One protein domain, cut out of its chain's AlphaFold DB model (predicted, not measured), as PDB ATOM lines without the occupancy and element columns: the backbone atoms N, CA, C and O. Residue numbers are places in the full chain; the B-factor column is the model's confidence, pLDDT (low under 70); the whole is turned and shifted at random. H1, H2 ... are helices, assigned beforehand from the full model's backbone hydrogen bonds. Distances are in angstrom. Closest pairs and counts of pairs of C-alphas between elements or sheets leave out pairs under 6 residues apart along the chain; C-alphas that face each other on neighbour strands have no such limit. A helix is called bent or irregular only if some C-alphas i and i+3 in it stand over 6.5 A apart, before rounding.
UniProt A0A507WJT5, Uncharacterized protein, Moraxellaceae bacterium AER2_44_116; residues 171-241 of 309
ATOM      1  N   SER A 171      58.981 -37.825 -15.708       88.00
ATOM      2  CA  SER A 171      57.961 -37.999 -16.743       88.00
ATOM      3  C   SER A 171      57.812 -39.460 -17.164       88.00
ATOM      4  O   SER A 171      56.687 -39.923 -17.338       88.00
ATOM      5  N   GLU A 172      58.917 -40.202 -17.279       87.25
ATOM      6  CA  GLU A 172      58.867 -41.638 -17.567       87.25
ATOM      7  C   GLU A 172      58.251 -42.421 -16.406       87.25
ATOM      8  O   GLU A 172      57.391 -43.269 -16.634       87.25
ATOM      9  N   LEU A 173      58.627 -42.105 -15.162       88.50
ATOM     10  CA  LEU A 173      58.031 -42.727 -13.977       88.50
ATOM     11  C   LEU A 173      56.518 -42.486 -13.918       88.50
ATOM     12  O   LEU A 173      55.755 -43.423 -13.687       88.50
ATOM     13  N   ASN A 174      56.070 -41.255 -14.175       89.69
ATOM     14  CA  ASN A 174      54.646 -40.919 -14.227       89.69
ATOM     15  C   ASN A 174      53.917 -41.654 -15.364       89.69
ATOM     16  O   ASN A 174      52.779 -42.082 -15.176       89.69
ATOM     17  N   ALA A 175      54.552 -41.829 -16.527       87.56
ATOM     18  CA  ALA A 175      53.975 -42.591 -17.635       87.56
ATOM     19  C   ALA A 175      53.808 -44.080 -17.275       87.56
ATOM     20  O   ALA A 175      52.728 -44.639 -17.463       87.56
ATOM     21  N   LEU A 176      54.838 -44.696 -16.681       87.38
ATOM     22  CA  LEU A 176      54.793 -46.085 -16.203       87.38
ATOM     23  C   LEU A 176      53.726 -46.295 -15.127       87.38
ATOM     24  O   LEU A 176      52.992 -47.289 -15.147       87.38
ATOM     25  N   LEU A 177      53.627 -45.348 -14.194       91.50
ATOM     26  CA  LEU A 177      52.590 -45.358 -13.178       91.50
ATOM     27  C   LEU A 177      51.204 -45.272 -13.828       91.50
ATOM     28  O   LEU A 177      50.349 -46.109 -13.544       91.50
ATOM     29  N   GLY A 178      51.006 -44.333 -14.756       91.69
ATOM     30  CA  GLY A 178      49.749 -44.155 -15.483       91.69
ATOM     31  C   GLY A 178      49.296 -45.409 -16.241       91.69
ATOM     32  O   GLY A 178      48.103 -45.714 -16.274       91.69
ATOM     33  N   ASP A 179      50.230 -46.189 -16.790       89.56
ATOM     34  CA  ASP A 179      49.923 -47.469 -17.439       89.56
ATOM     35  C   ASP A 179      49.434 -48.533 -16.445       89.56
ATOM     36  O   ASP A 179      48.486 -49.276 -16.738       89.56
ATOM     37  N   CYS A 180      50.035 -48.600 -15.254       90.25
ATOM     38  CA  CYS A 180      49.562 -49.468 -14.174       90.25
ATOM     39  C   CYS A 180      48.170 -49.032 -13.692       90.25
ATOM     40  O   CYS A 180      47.260 -49.855 -13.563       90.25
ATOM     41  N   GLU A 181      47.980 -47.727 -13.504       93.94
ATOM     42  CA  GLU A 181      46.729 -47.121 -13.051       93.94
ATOM     43  C   GLU A 181      45.586 -47.353 -14.022       93.94
ATOM     44  O   GLU A 181      44.495 -47.728 -13.603       93.94
ATOM     45  N   LYS A 182      45.834 -47.211 -15.324       94.12
ATOM     46  CA  LYS A 182      44.844 -47.486 -16.367       94.12
ATOM     47  C   LYS A 182      44.355 -48.933 -16.310       94.12
ATOM     48  O   LYS A 182      43.150 -49.189 -16.380       94.12
ATOM     49  N   LYS A 183      45.278 -49.889 -16.177       92.25
ATOM     50  CA  LYS A 183      44.947 -51.321 -16.096       92.25
ATOM     51  C   LYS A 183      44.139 -51.628 -14.833       92.25
ATOM     52  O   LYS A 183      43.082 -52.257 -14.919       92.25
ATOM     53  N   LEU A 184      44.590 -51.125 -13.684       91.94
ATOM     54  CA  LEU A 184      43.878 -51.262 -12.415       91.94
ATOM     55  C   LEU A 184      42.505 -50.593 -12.447       91.94
ATOM     56  O   LEU A 184      41.525 -51.189 -12.011       91.94
ATOM     57  N   PHE A 185      42.397 -49.396 -13.019       93.94
ATOM     58  CA  PHE A 185      41.137 -48.682 -13.177       93.94
ATOM     59  C   PHE A 185      40.106 -49.537 -13.911       93.94
ATOM     60  O   PHE A 185      38.993 -49.717 -13.419       93.94
ATOM     61  N   HIS A 186      40.470 -50.112 -15.059       92.75
ATOM     62  CA  HIS A 186      39.551 -50.960 -15.816       92.75
ATOM     63  C   HIS A 186      39.156 -52.222 -15.050       92.75
ATOM     64  O   HIS A 186      38.002 -52.644 -15.133       92.75
ATOM     65  N   HIS A 187      40.078 -52.799 -14.279       91.38
ATOM     66  CA  HIS A 187      39.772 -53.928 -13.410       91.38
ATOM     67  C   HIS A 187      38.780 -53.535 -12.300       91.38
ATOM     68  O   HIS A 187      37.733 -54.163 -12.139       91.38
ATOM     69  N   PHE A 188      39.036 -52.444 -11.580       87.94
ATOM     70  CA  PHE A 188      38.174 -52.006 -10.486       87.94
ATOM     71  C   PHE A 188      36.814 -51.506 -10.960       87.94
ATOM     72  O   PHE A 188      35.797 -51.807 -10.340       87.94
ATOM     73  N   VAL A 189      36.732 -50.771 -12.064       88.94
ATOM     74  CA  VAL A 189      35.452 -50.258 -12.578       88.94
ATOM     75  C   VAL A 189      34.520 -51.385 -13.040       88.94
ATOM     76  O   VAL A 189      33.303 -51.212 -13.008       88.94
ATOM     77  N   LYS A 190      35.054 -52.562 -13.394       87.12
ATOM     78  CA  LYS A 190      34.244 -53.761 -13.670       87.12
ATOM     79  C   LYS A 190      33.553 -54.342 -12.428       87.12
ATOM     80  O   LYS A 190      32.676 -55.177 -12.594       87.12
ATOM     81  N   GLY A 191      33.888 -53.869 -11.224       78.19
ATOM     82  CA  GLY A 191      33.232 -54.290  -9.984       78.19
ATOM     83  C   GLY A 191      33.856 -55.528  -9.345       78.19
ATOM     84  O   GLY A 191      33.134 -56.326  -8.774       78.19
ATOM     85  N   CYS A 192      35.175 -55.721  -9.456       83.44
ATOM     86  CA  CYS A 192      35.832 -56.848  -8.794       83.44
ATOM     87  C   CYS A 192      35.702 -56.745  -7.264       83.44
ATOM     88  O   CYS A 192      36.219 -55.798  -6.668       83.44
ATOM     89  N   ASP A 193      35.055 -57.738  -6.654       77.62
ATOM     90  CA  ASP A 193      34.878 -57.848  -5.200       77.62
ATOM     91  C   ASP A 193      36.062 -58.544  -4.506       77.62
ATOM     92  O   ASP A 193      36.234 -58.444  -3.293       77.62
ATOM     93  N   GLY A 194      36.905 -59.245  -5.273       74.25
ATOM     94  CA  GLY A 194      38.084 -59.951  -4.760       74.25
ATOM     95  C   GLY A 194      39.277 -59.043  -4.453       74.25
ATOM     96  O   GLY A 194      40.275 -59.513  -3.910       74.25
ATOM     97  N   CYS A 195      39.188 -57.757  -4.797       80.88
ATOM     98  CA  CYS A 195      40.252 -56.790  -4.575       80.88
ATOM     99  C   CYS A 195      39.848 -55.738  -3.535       80.88
ATOM    100  O   CYS A 195      38.759 -55.172  -3.599       80.88
ATOM    101  N   SER A 196      40.774 -55.392  -2.642       77.56
ATOM    102  CA  SER A 196      40.707 -54.211  -1.783       77.56
ATOM    103  C   SER A 196      41.887 -53.305  -2.099       77.56
ATOM    104  O   SER A 196      43.029 -53.590  -1.745       77.56
ATOM    105  N   PHE A 197      41.603 -52.192  -2.771       72.44
ATOM    106  CA  PHE A 197      42.632 -51.239  -3.174       72.44
ATOM    107  C   PHE A 197      43.293 -50.531  -1.976       72.44
ATOM    108  O   PHE A 197      44.490 -50.254  -1.999       72.44
ATOM    109  N   MET A 198      42.525 -50.287  -0.906       69.44
ATOM    110  CA  MET A 198      43.028 -49.674   0.331       69.44
ATOM    111  C   MET A 198      43.982 -50.589   1.099       69.44
ATOM    112  O   MET A 198      44.896 -50.107   1.755       69.44
ATOM    113  N   GLU A 199      43.777 -51.902   1.013       73.31
ATOM    114  CA  GLU A 199      44.588 -52.894   1.723       73.31
ATOM    115  C   GLU A 199      45.674 -53.517   0.833       73.31
ATOM    116  O   GLU A 199      46.261 -54.524   1.221       73.31
ATOM    117  N   SER A 200      45.912 -52.977  -0.373       75.94
ATOM    118  CA  SER A 200      46.823 -53.576  -1.366       75.94
ATOM    119  C   SER A 200      46.542 -55.066  -1.614       75.94
ATOM    120  O   SER A 200      47.439 -55.876  -1.845       75.94
ATOM    121  N   ARG A 201      45.264 -55.453  -1.548       79.88
ATOM    122  CA  ARG A 201      44.819 -56.828  -1.756       79.88
ATOM    123  C   ARG A 201      44.259 -56.949  -3.161       79.88
ATOM    124  O   ARG A 201      43.237 -56.342  -3.473       79.88
ATOM    125  N   TYR A 202      44.891 -57.763  -3.991       84.25
ATOM    126  CA  TYR A 202      44.463 -57.990  -5.367       84.25
ATOM    127  C   TYR A 202      44.028 -59.443  -5.551       84.25
ATOM    128  O   TYR A 202      44.619 -60.355  -4.971       84.25
ATOM    129  N   CYS A 203      42.995 -59.660  -6.362       84.69
ATOM    130  CA  CYS A 203      42.617 -60.987  -6.822       84.69
ATOM    131  C   CYS A 203      43.672 -61.530  -7.798       84.69
ATOM    132  O   CYS A 203      44.549 -60.795  -8.250       84.69
ATOM    133  N   VAL A 204      43.556 -62.808  -8.160       82.31
ATOM    134  CA  VAL A 204      44.499 -63.493  -9.061       82.31
ATOM    135  C   VAL A 204      44.689 -62.734 -10.382       82.31
ATOM    136  O   VAL A 204      45.825 -62.522 -10.799       82.31
ATOM    137  N   ASP A 205      43.606 -62.227 -10.975       83.81
ATOM    138  CA  ASP A 205      43.643 -61.526 -12.269       83.81
ATOM    139  C   ASP A 205      44.340 -60.161 -12.204       83.81
ATOM    140  O   ASP A 205      44.837 -59.652 -13.209       83.81
ATOM    141  N   ALA A 206      44.350 -59.534 -11.026       84.56
ATOM    142  CA  ALA A 206      44.933 -58.215 -10.818       84.56
ATOM    143  C   ALA A 206      46.261 -58.256 -10.062       84.56
ATOM    144  O   ALA A 206      46.907 -57.219  -9.963       84.56
ATOM    145  N   PHE A 207      46.682 -59.412  -9.544       82.75
ATOM    146  CA  PHE A 207      47.831 -59.524  -8.649       82.75
ATOM    147  C   PHE A 207      49.110 -58.965  -9.275       82.75
ATOM    148  O   PHE A 207      49.714 -58.058  -8.718       82.75
ATOM    149  N   ALA A 208      49.459 -59.407 -10.484       78.38
ATOM    150  CA  ALA A 208      50.649 -58.932 -11.188       78.38
ATOM    151  C   ALA A 208      50.649 -57.407 -11.399       78.38
ATOM    152  O   ALA A 208      51.658 -56.728 -11.198       78.38
ATOM    153  N   ILE A 209      49.495 -56.864 -11.793       83.94
ATOM    154  CA  ILE A 209      49.312 -55.443 -12.106       83.94
ATOM    155  C   ILE A 209      49.339 -54.612 -10.817       83.94
ATOM    156  O   ILE A 209      50.019 -53.593 -10.754       83.94
ATOM    157  N   GLY A 210      48.630 -55.061  -9.783       86.00
ATOM    158  CA  GLY A 210      48.557 -54.417  -8.477       86.00
ATOM    159  C   GLY A 210      49.886 -54.433  -7.730       86.00
ATOM    160  O   GLY A 210      50.300 -53.407  -7.202       86.00
ATOM    161  N   SER A 211      50.613 -55.551  -7.761       80.12
ATOM    162  CA  SER A 211      51.964 -55.633  -7.197       80.12
ATOM    163  C   SER A 211      52.947 -54.729  -7.934       80.12
ATOM    164  O   SER A 211      53.781 -54.092  -7.300       80.12
ATOM    165  N   SER A 212      52.826 -54.625  -9.261       79.94
ATOM    166  CA  SER A 212      53.639 -53.701 -10.057       79.94
ATOM    167  C   SER A 212      53.312 -52.243  -9.727       79.94
ATOM    168  O   SER A 212      54.221 -51.435  -9.569       79.94
ATOM    169  N   TYR A 213      52.031 -51.912  -9.551       89.94
ATOM    170  CA  TYR A 213      51.597 -50.593  -9.097       89.94
ATOM    171  C   TYR A 213      52.157 -50.248  -7.711       89.94
ATOM    172  O   TYR A 213      52.755 -49.190  -7.543       89.94
ATOM    173  N   ASP A 214      52.037 -51.154  -6.738       87.75
ATOM    174  CA  ASP A 214      52.559 -50.933  -5.387       87.75
ATOM    175  C   ASP A 214      54.087 -50.797  -5.371       87.75
ATOM    176  O   ASP A 214      54.607 -49.931  -4.673       87.75
ATOM    177  N   ALA A 215      54.808 -51.585  -6.175       83.94
ATOM    178  CA  ALA A 215      56.254 -51.447  -6.329       83.94
ATOM    179  C   ALA A 215      56.638 -50.105  -6.975       83.94
ATOM    180  O   ALA A 215      57.583 -49.459  -6.525       83.94
ATOM    181  N   MET A 216      55.888 -49.658  -7.989       85.38
ATOM    182  CA  MET A 216      56.091 -48.348  -8.613       85.38
ATOM    183  C   MET A 216      55.835 -47.207  -7.635       85.38
ATOM    184  O   MET A 216      56.549 -46.213  -7.670       85.38
ATOM    185  N   LEU A 217      54.868 -47.334  -6.728       87.81
ATOM    186  CA  LEU A 217      54.622 -46.306  -5.720       87.81
ATOM    187  C   LEU A 217      55.813 -46.101  -4.768       87.81
ATOM    188  O   LEU A 217      55.969 -45.000  -4.255       87.81
ATOM    189  N   LEU A 218      56.682 -47.101  -4.573       86.69
ATOM    190  CA  LEU A 218      57.852 -46.982  -3.690       86.69
ATOM    191  C   LEU A 218      58.891 -45.959  -4.168       86.69
ATOM    192  O   LEU A 218      59.729 -45.548  -3.371       86.69
ATOM    193  N   VAL A 219      58.865 -45.561  -5.446       85.06
ATOM    194  CA  VAL A 219      59.794 -44.552  -5.984       85.06
ATOM    195  C   VAL A 219      59.256 -43.120  -5.899       85.06
ATOM    196  O   VAL A 219      59.932 -42.198  -6.345       85.06
ATOM    197  N   PHE A 220      58.054 -42.923  -5.345       86.56
ATOM    198  CA  PHE A 220      57.430 -41.610  -5.189       86.56
ATOM    199  C   PHE A 220      57.234 -41.264  -3.712       86.56
ATOM    200  O   PHE A 220      56.634 -42.033  -2.961       86.56
ATOM    201  N   ASP A 221      57.645 -40.060  -3.315       88.19
ATOM    202  CA  ASP A 221      57.441 -39.567  -1.946       88.19
ATOM    203  C   ASP A 221      55.949 -39.343  -1.622       88.19
ATOM    204  O   ASP A 221      55.512 -39.502  -0.483       88.19
ATOM    205  N   ASP A 222      55.133 -39.027  -2.634       88.19
ATOM    206  CA  ASP A 222      53.694 -38.763  -2.526       88.19
ATOM    207  C   ASP A 222      52.820 -39.998  -2.829       88.19
ATOM    208  O   ASP A 222      51.664 -39.874  -3.241       88.19
ATOM    209  N   ALA A 223      53.346 -41.208  -2.601       88.75
ATOM    210  CA  ALA A 223      52.680 -42.480  -2.900       88.75
ATOM    211  C   ALA A 223      51.225 -42.572  -2.398       88.75
ATOM    212  O   ALA A 223      50.345 -43.085  -3.097       88.75
ATOM    213  N   ALA A 224      50.954 -42.062  -1.191       86.56
ATOM    214  CA  ALA A 224      49.612 -42.039  -0.609       86.56
ATOM    215  C   ALA A 224      48.638 -41.172  -1.427       86.56
ATOM    216  O   ALA A 224      47.537 -41.628  -1.741       86.56
ATOM    217  N   SER A 225      49.065 -39.973  -1.835       88.94
ATOM    218  CA  SER A 225      48.271 -39.059  -2.664       88.94
ATOM    219  C   SER A 225      47.948 -39.676  -4.025       88.94
ATOM    220  O   SER A 225      46.820 -39.573  -4.506       88.94
ATOM    221  N   LYS A 226      48.911 -40.377  -4.637       89.81
ATOM    222  CA  LYS A 226      48.699 -41.055  -5.927       89.81
ATOM    223  C   LYS A 226      47.709 -42.213  -5.823       89.81
ATOM    224  O   LYS A 226      46.796 -42.325  -6.643       89.81
ATOM    225  N   ARG A 227      47.824 -43.021  -4.764       90.12
ATOM    226  CA  ARG A 227      46.847 -44.073  -4.446       90.12
ATOM    227  C   ARG A 227      45.447 -43.478  -4.312       90.12
ATOM    228  O   ARG A 227      44.512 -43.923  -4.977       90.12
ATOM    229  N   GLU A 228      45.297 -42.436  -3.503       88.88
ATOM    230  CA  GLU A 228      44.011 -41.766  -3.311       88.88
ATOM    231  C   GLU A 228      43.435 -41.212  -4.627       88.88
ATOM    232  O   GLU A 228      42.243 -41.377  -4.907       88.88
ATOM    233  N   ALA A 229      44.272 -40.625  -5.486       91.62
ATOM    234  CA  ALA A 229      43.852 -40.108  -6.784       91.62
ATOM    235  C   ALA A 229      43.276 -41.200  -7.704       91.62
ATOM    236  O   ALA A 229      42.226 -40.989  -8.331       91.62
ATOM    237  N   LEU A 230      43.902 -42.383  -7.755       92.31
ATOM    238  CA  LEU A 230      43.368 -43.523  -8.503       92.31
ATOM    239  C   LEU A 230      42.029 -43.989  -7.919       92.31
ATOM    240  O   LEU A 230      41.057 -44.151  -8.665       92.31
ATOM    241  N   LEU A 231      41.935 -44.140  -6.595       89.75
ATOM    242  CA  LEU A 231      40.699 -44.562  -5.934       89.75
ATOM    243  C   LEU A 231      39.542 -43.594  -6.220       89.75
ATOM    244  O   LEU A 231      38.458 -44.018  -6.628       89.75
ATOM    245  N   ASN A 232      39.783 -42.290  -6.091       88.81
ATOM    246  CA  ASN A 232      38.803 -41.250  -6.397       88.81
ATOM    247  C   ASN A 232      38.365 -41.287  -7.865       88.81
ATOM    248  O   ASN A 232      37.207 -41.014  -8.194       88.81
ATOM    249  N   THR A 233      39.269 -41.641  -8.775       90.06
ATOM    250  CA  THR A 233      38.960 -41.801 -10.201       90.06
ATOM    251  C   THR A 233      38.072 -43.025 -10.446       90.06
ATOM    252  O   THR A 233      37.065 -42.915 -11.148       90.06
ATOM    253  N   VAL A 234      38.349 -44.156  -9.790       88.44
ATOM    254  CA  VAL A 234      37.502 -45.363  -9.831       88.44
ATOM    255  C   VAL A 234      36.108 -45.094  -9.257       88.44
ATOM    256  O   VAL A 234      35.110 -45.460  -9.880       88.44
ATOM    257  N   ILE A 235      36.012 -44.435  -8.098       86.31
ATOM    258  CA  ILE A 235      34.731 -44.100  -7.456       86.31
ATOM    259  C   ILE A 235      33.893 -43.212  -8.380       86.31
ATOM    260  O   ILE A 235      32.735 -43.526  -8.657       86.31
ATOM    261  N   ARG A 236      34.486 -42.144  -8.933       86.38
ATOM    262  CA  ARG A 236      33.802 -41.249  -9.881       86.38
ATOM    263  C   ARG A 236      33.325 -41.986 -11.134       86.38
ATOM    264  O   ARG A 236      32.212 -41.735 -11.602       86.38
ATOM    265  N   ALA A 237      34.123 -42.909 -11.664       87.44
ATOM    266  CA  ALA A 237      33.738 -43.728 -12.812       87.44
ATOM    267  C   ALA A 237      32.570 -44.673 -12.493       87.44
ATOM    268  O   ALA A 237      31.636 -44.778 -13.288       87.44
ATOM    269  N   ARG A 238      32.574 -45.309 -11.313       82.94
ATOM    270  CA  ARG A 238      31.472 -46.172 -10.859       82.94
ATOM    271  C   ARG A 238      30.174 -45.384 -10.650       82.94
ATOM    272  O   ARG A 238      29.133 -45.832 -11.111       82.94
ATOM    273  N   ILE A 239      30.241 -44.204 -10.025       84.19
ATOM    274  CA  ILE A 239      29.066 -43.343  -9.791       84.19
ATOM    275  C   ILE A 239      28.498 -42.809 -11.110       84.19
ATOM    276  O   ILE A 239      27.291 -42.833 -11.325       84.19
ATOM    277  N   SER A 240      29.360 -42.314 -12.000       85.31
ATOM    278  CA  SER A 240      28.915 -41.690 -13.253       85.31
ATOM    279  C   SER A 240      28.589 -42.684 -14.370       85.31
ATOM    280  O   SER A 240      28.122 -42.268 -15.428       85.31
ATOM    281  N   GLY A 241      28.902 -43.971 -14.194       80.69
ATOM    282  CA  GLY A 241      28.797 -44.998 -15.234       80.69
ATOM    283  C   GLY A 241      29.801 -44.846 -16.388       80.69
ATOM    284  O   GLY A 241      29.849 -45.699 -17.276       80.69
TER     285      GLY A 241
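This is residues 171 to 241 of the 309 residues of an uncharacterized protein of Moraxellaceae bacterium AER2_44_116 (UniProt A0A507WJT5). The longest helix, H1, covers one face of an open V made by H2 and H3, which spread from a tight link at the V's point. The three helices make a triangle rather than a row, and the long link between H1 and H2 passes round the open end of the V, with residues 196 to 200 over the face opposite to H1. The printed part has 71 residues with three named helices, in the order H1, H2, H3, and no named strand; its class is all helix. It is compact, with a radius of gyration of the C-alphas of 11.5 A, and its C-alphas span 30 by 26 by 18 A along the three main axes.

H1, residues 171 to 189, touches H2, residues 204 to 217, with 13 pairs of C-alphas within 8 A. Their closest C-alphas are those of Cys 180 and Tyr 213, 5.6 A apart. The two form a helical hairpin, running opposite ways at a shallow tilt of 31 degrees. H1 also touches H3, residues 223 to 240, the same way at a steep tilt of 39 degrees. H1 touches H3 with residues 181 to 189 alone, and H3 touches H1 with residues 230 to 238 alone; their closest C-alphas, those of Phe 185 and Val 234, are 6.0 A apart. H2 and H3 are close but not clearly touching, with 2 pairs of C-alphas within 8 A. They run opposite ways at a steep tilt of 44 degrees, centre to centre 16.0 A, and their closest C-alphas are those of Leu 217 and Ala 223, 5.1 A apart. In H1 and H3 every O i to N i+4 pair is within hydrogen-bond range; in H2 8 of 10 are.

H1 begins at Ser 171, C-alpha at (57.961, -37.999, -16.743), and measures 26.0 A from first to last C-alpha. H2 measures 20.2 A, from C-alpha 204 at (44.499, -63.493, -9.061) to C-alpha 217. H2 is irregular: C-alphas 205 and 208 are 7.5 A apart. H3 measures 25.9 A and ends at Ser 240, C-alpha at (28.915, -41.690, -13.253).

The two C-alphas farthest apart are those of Ser 171 and Asp 193, at 32.6 A. The printed part has no cut. The link from H1 to H2, residues 190 to 203, is long; the link from H2 to H3, with 5 residues between them, is tight. The mean pLDDT of the printed part is 85.9, and one printed residue, Met 198 in the long link, is under 70.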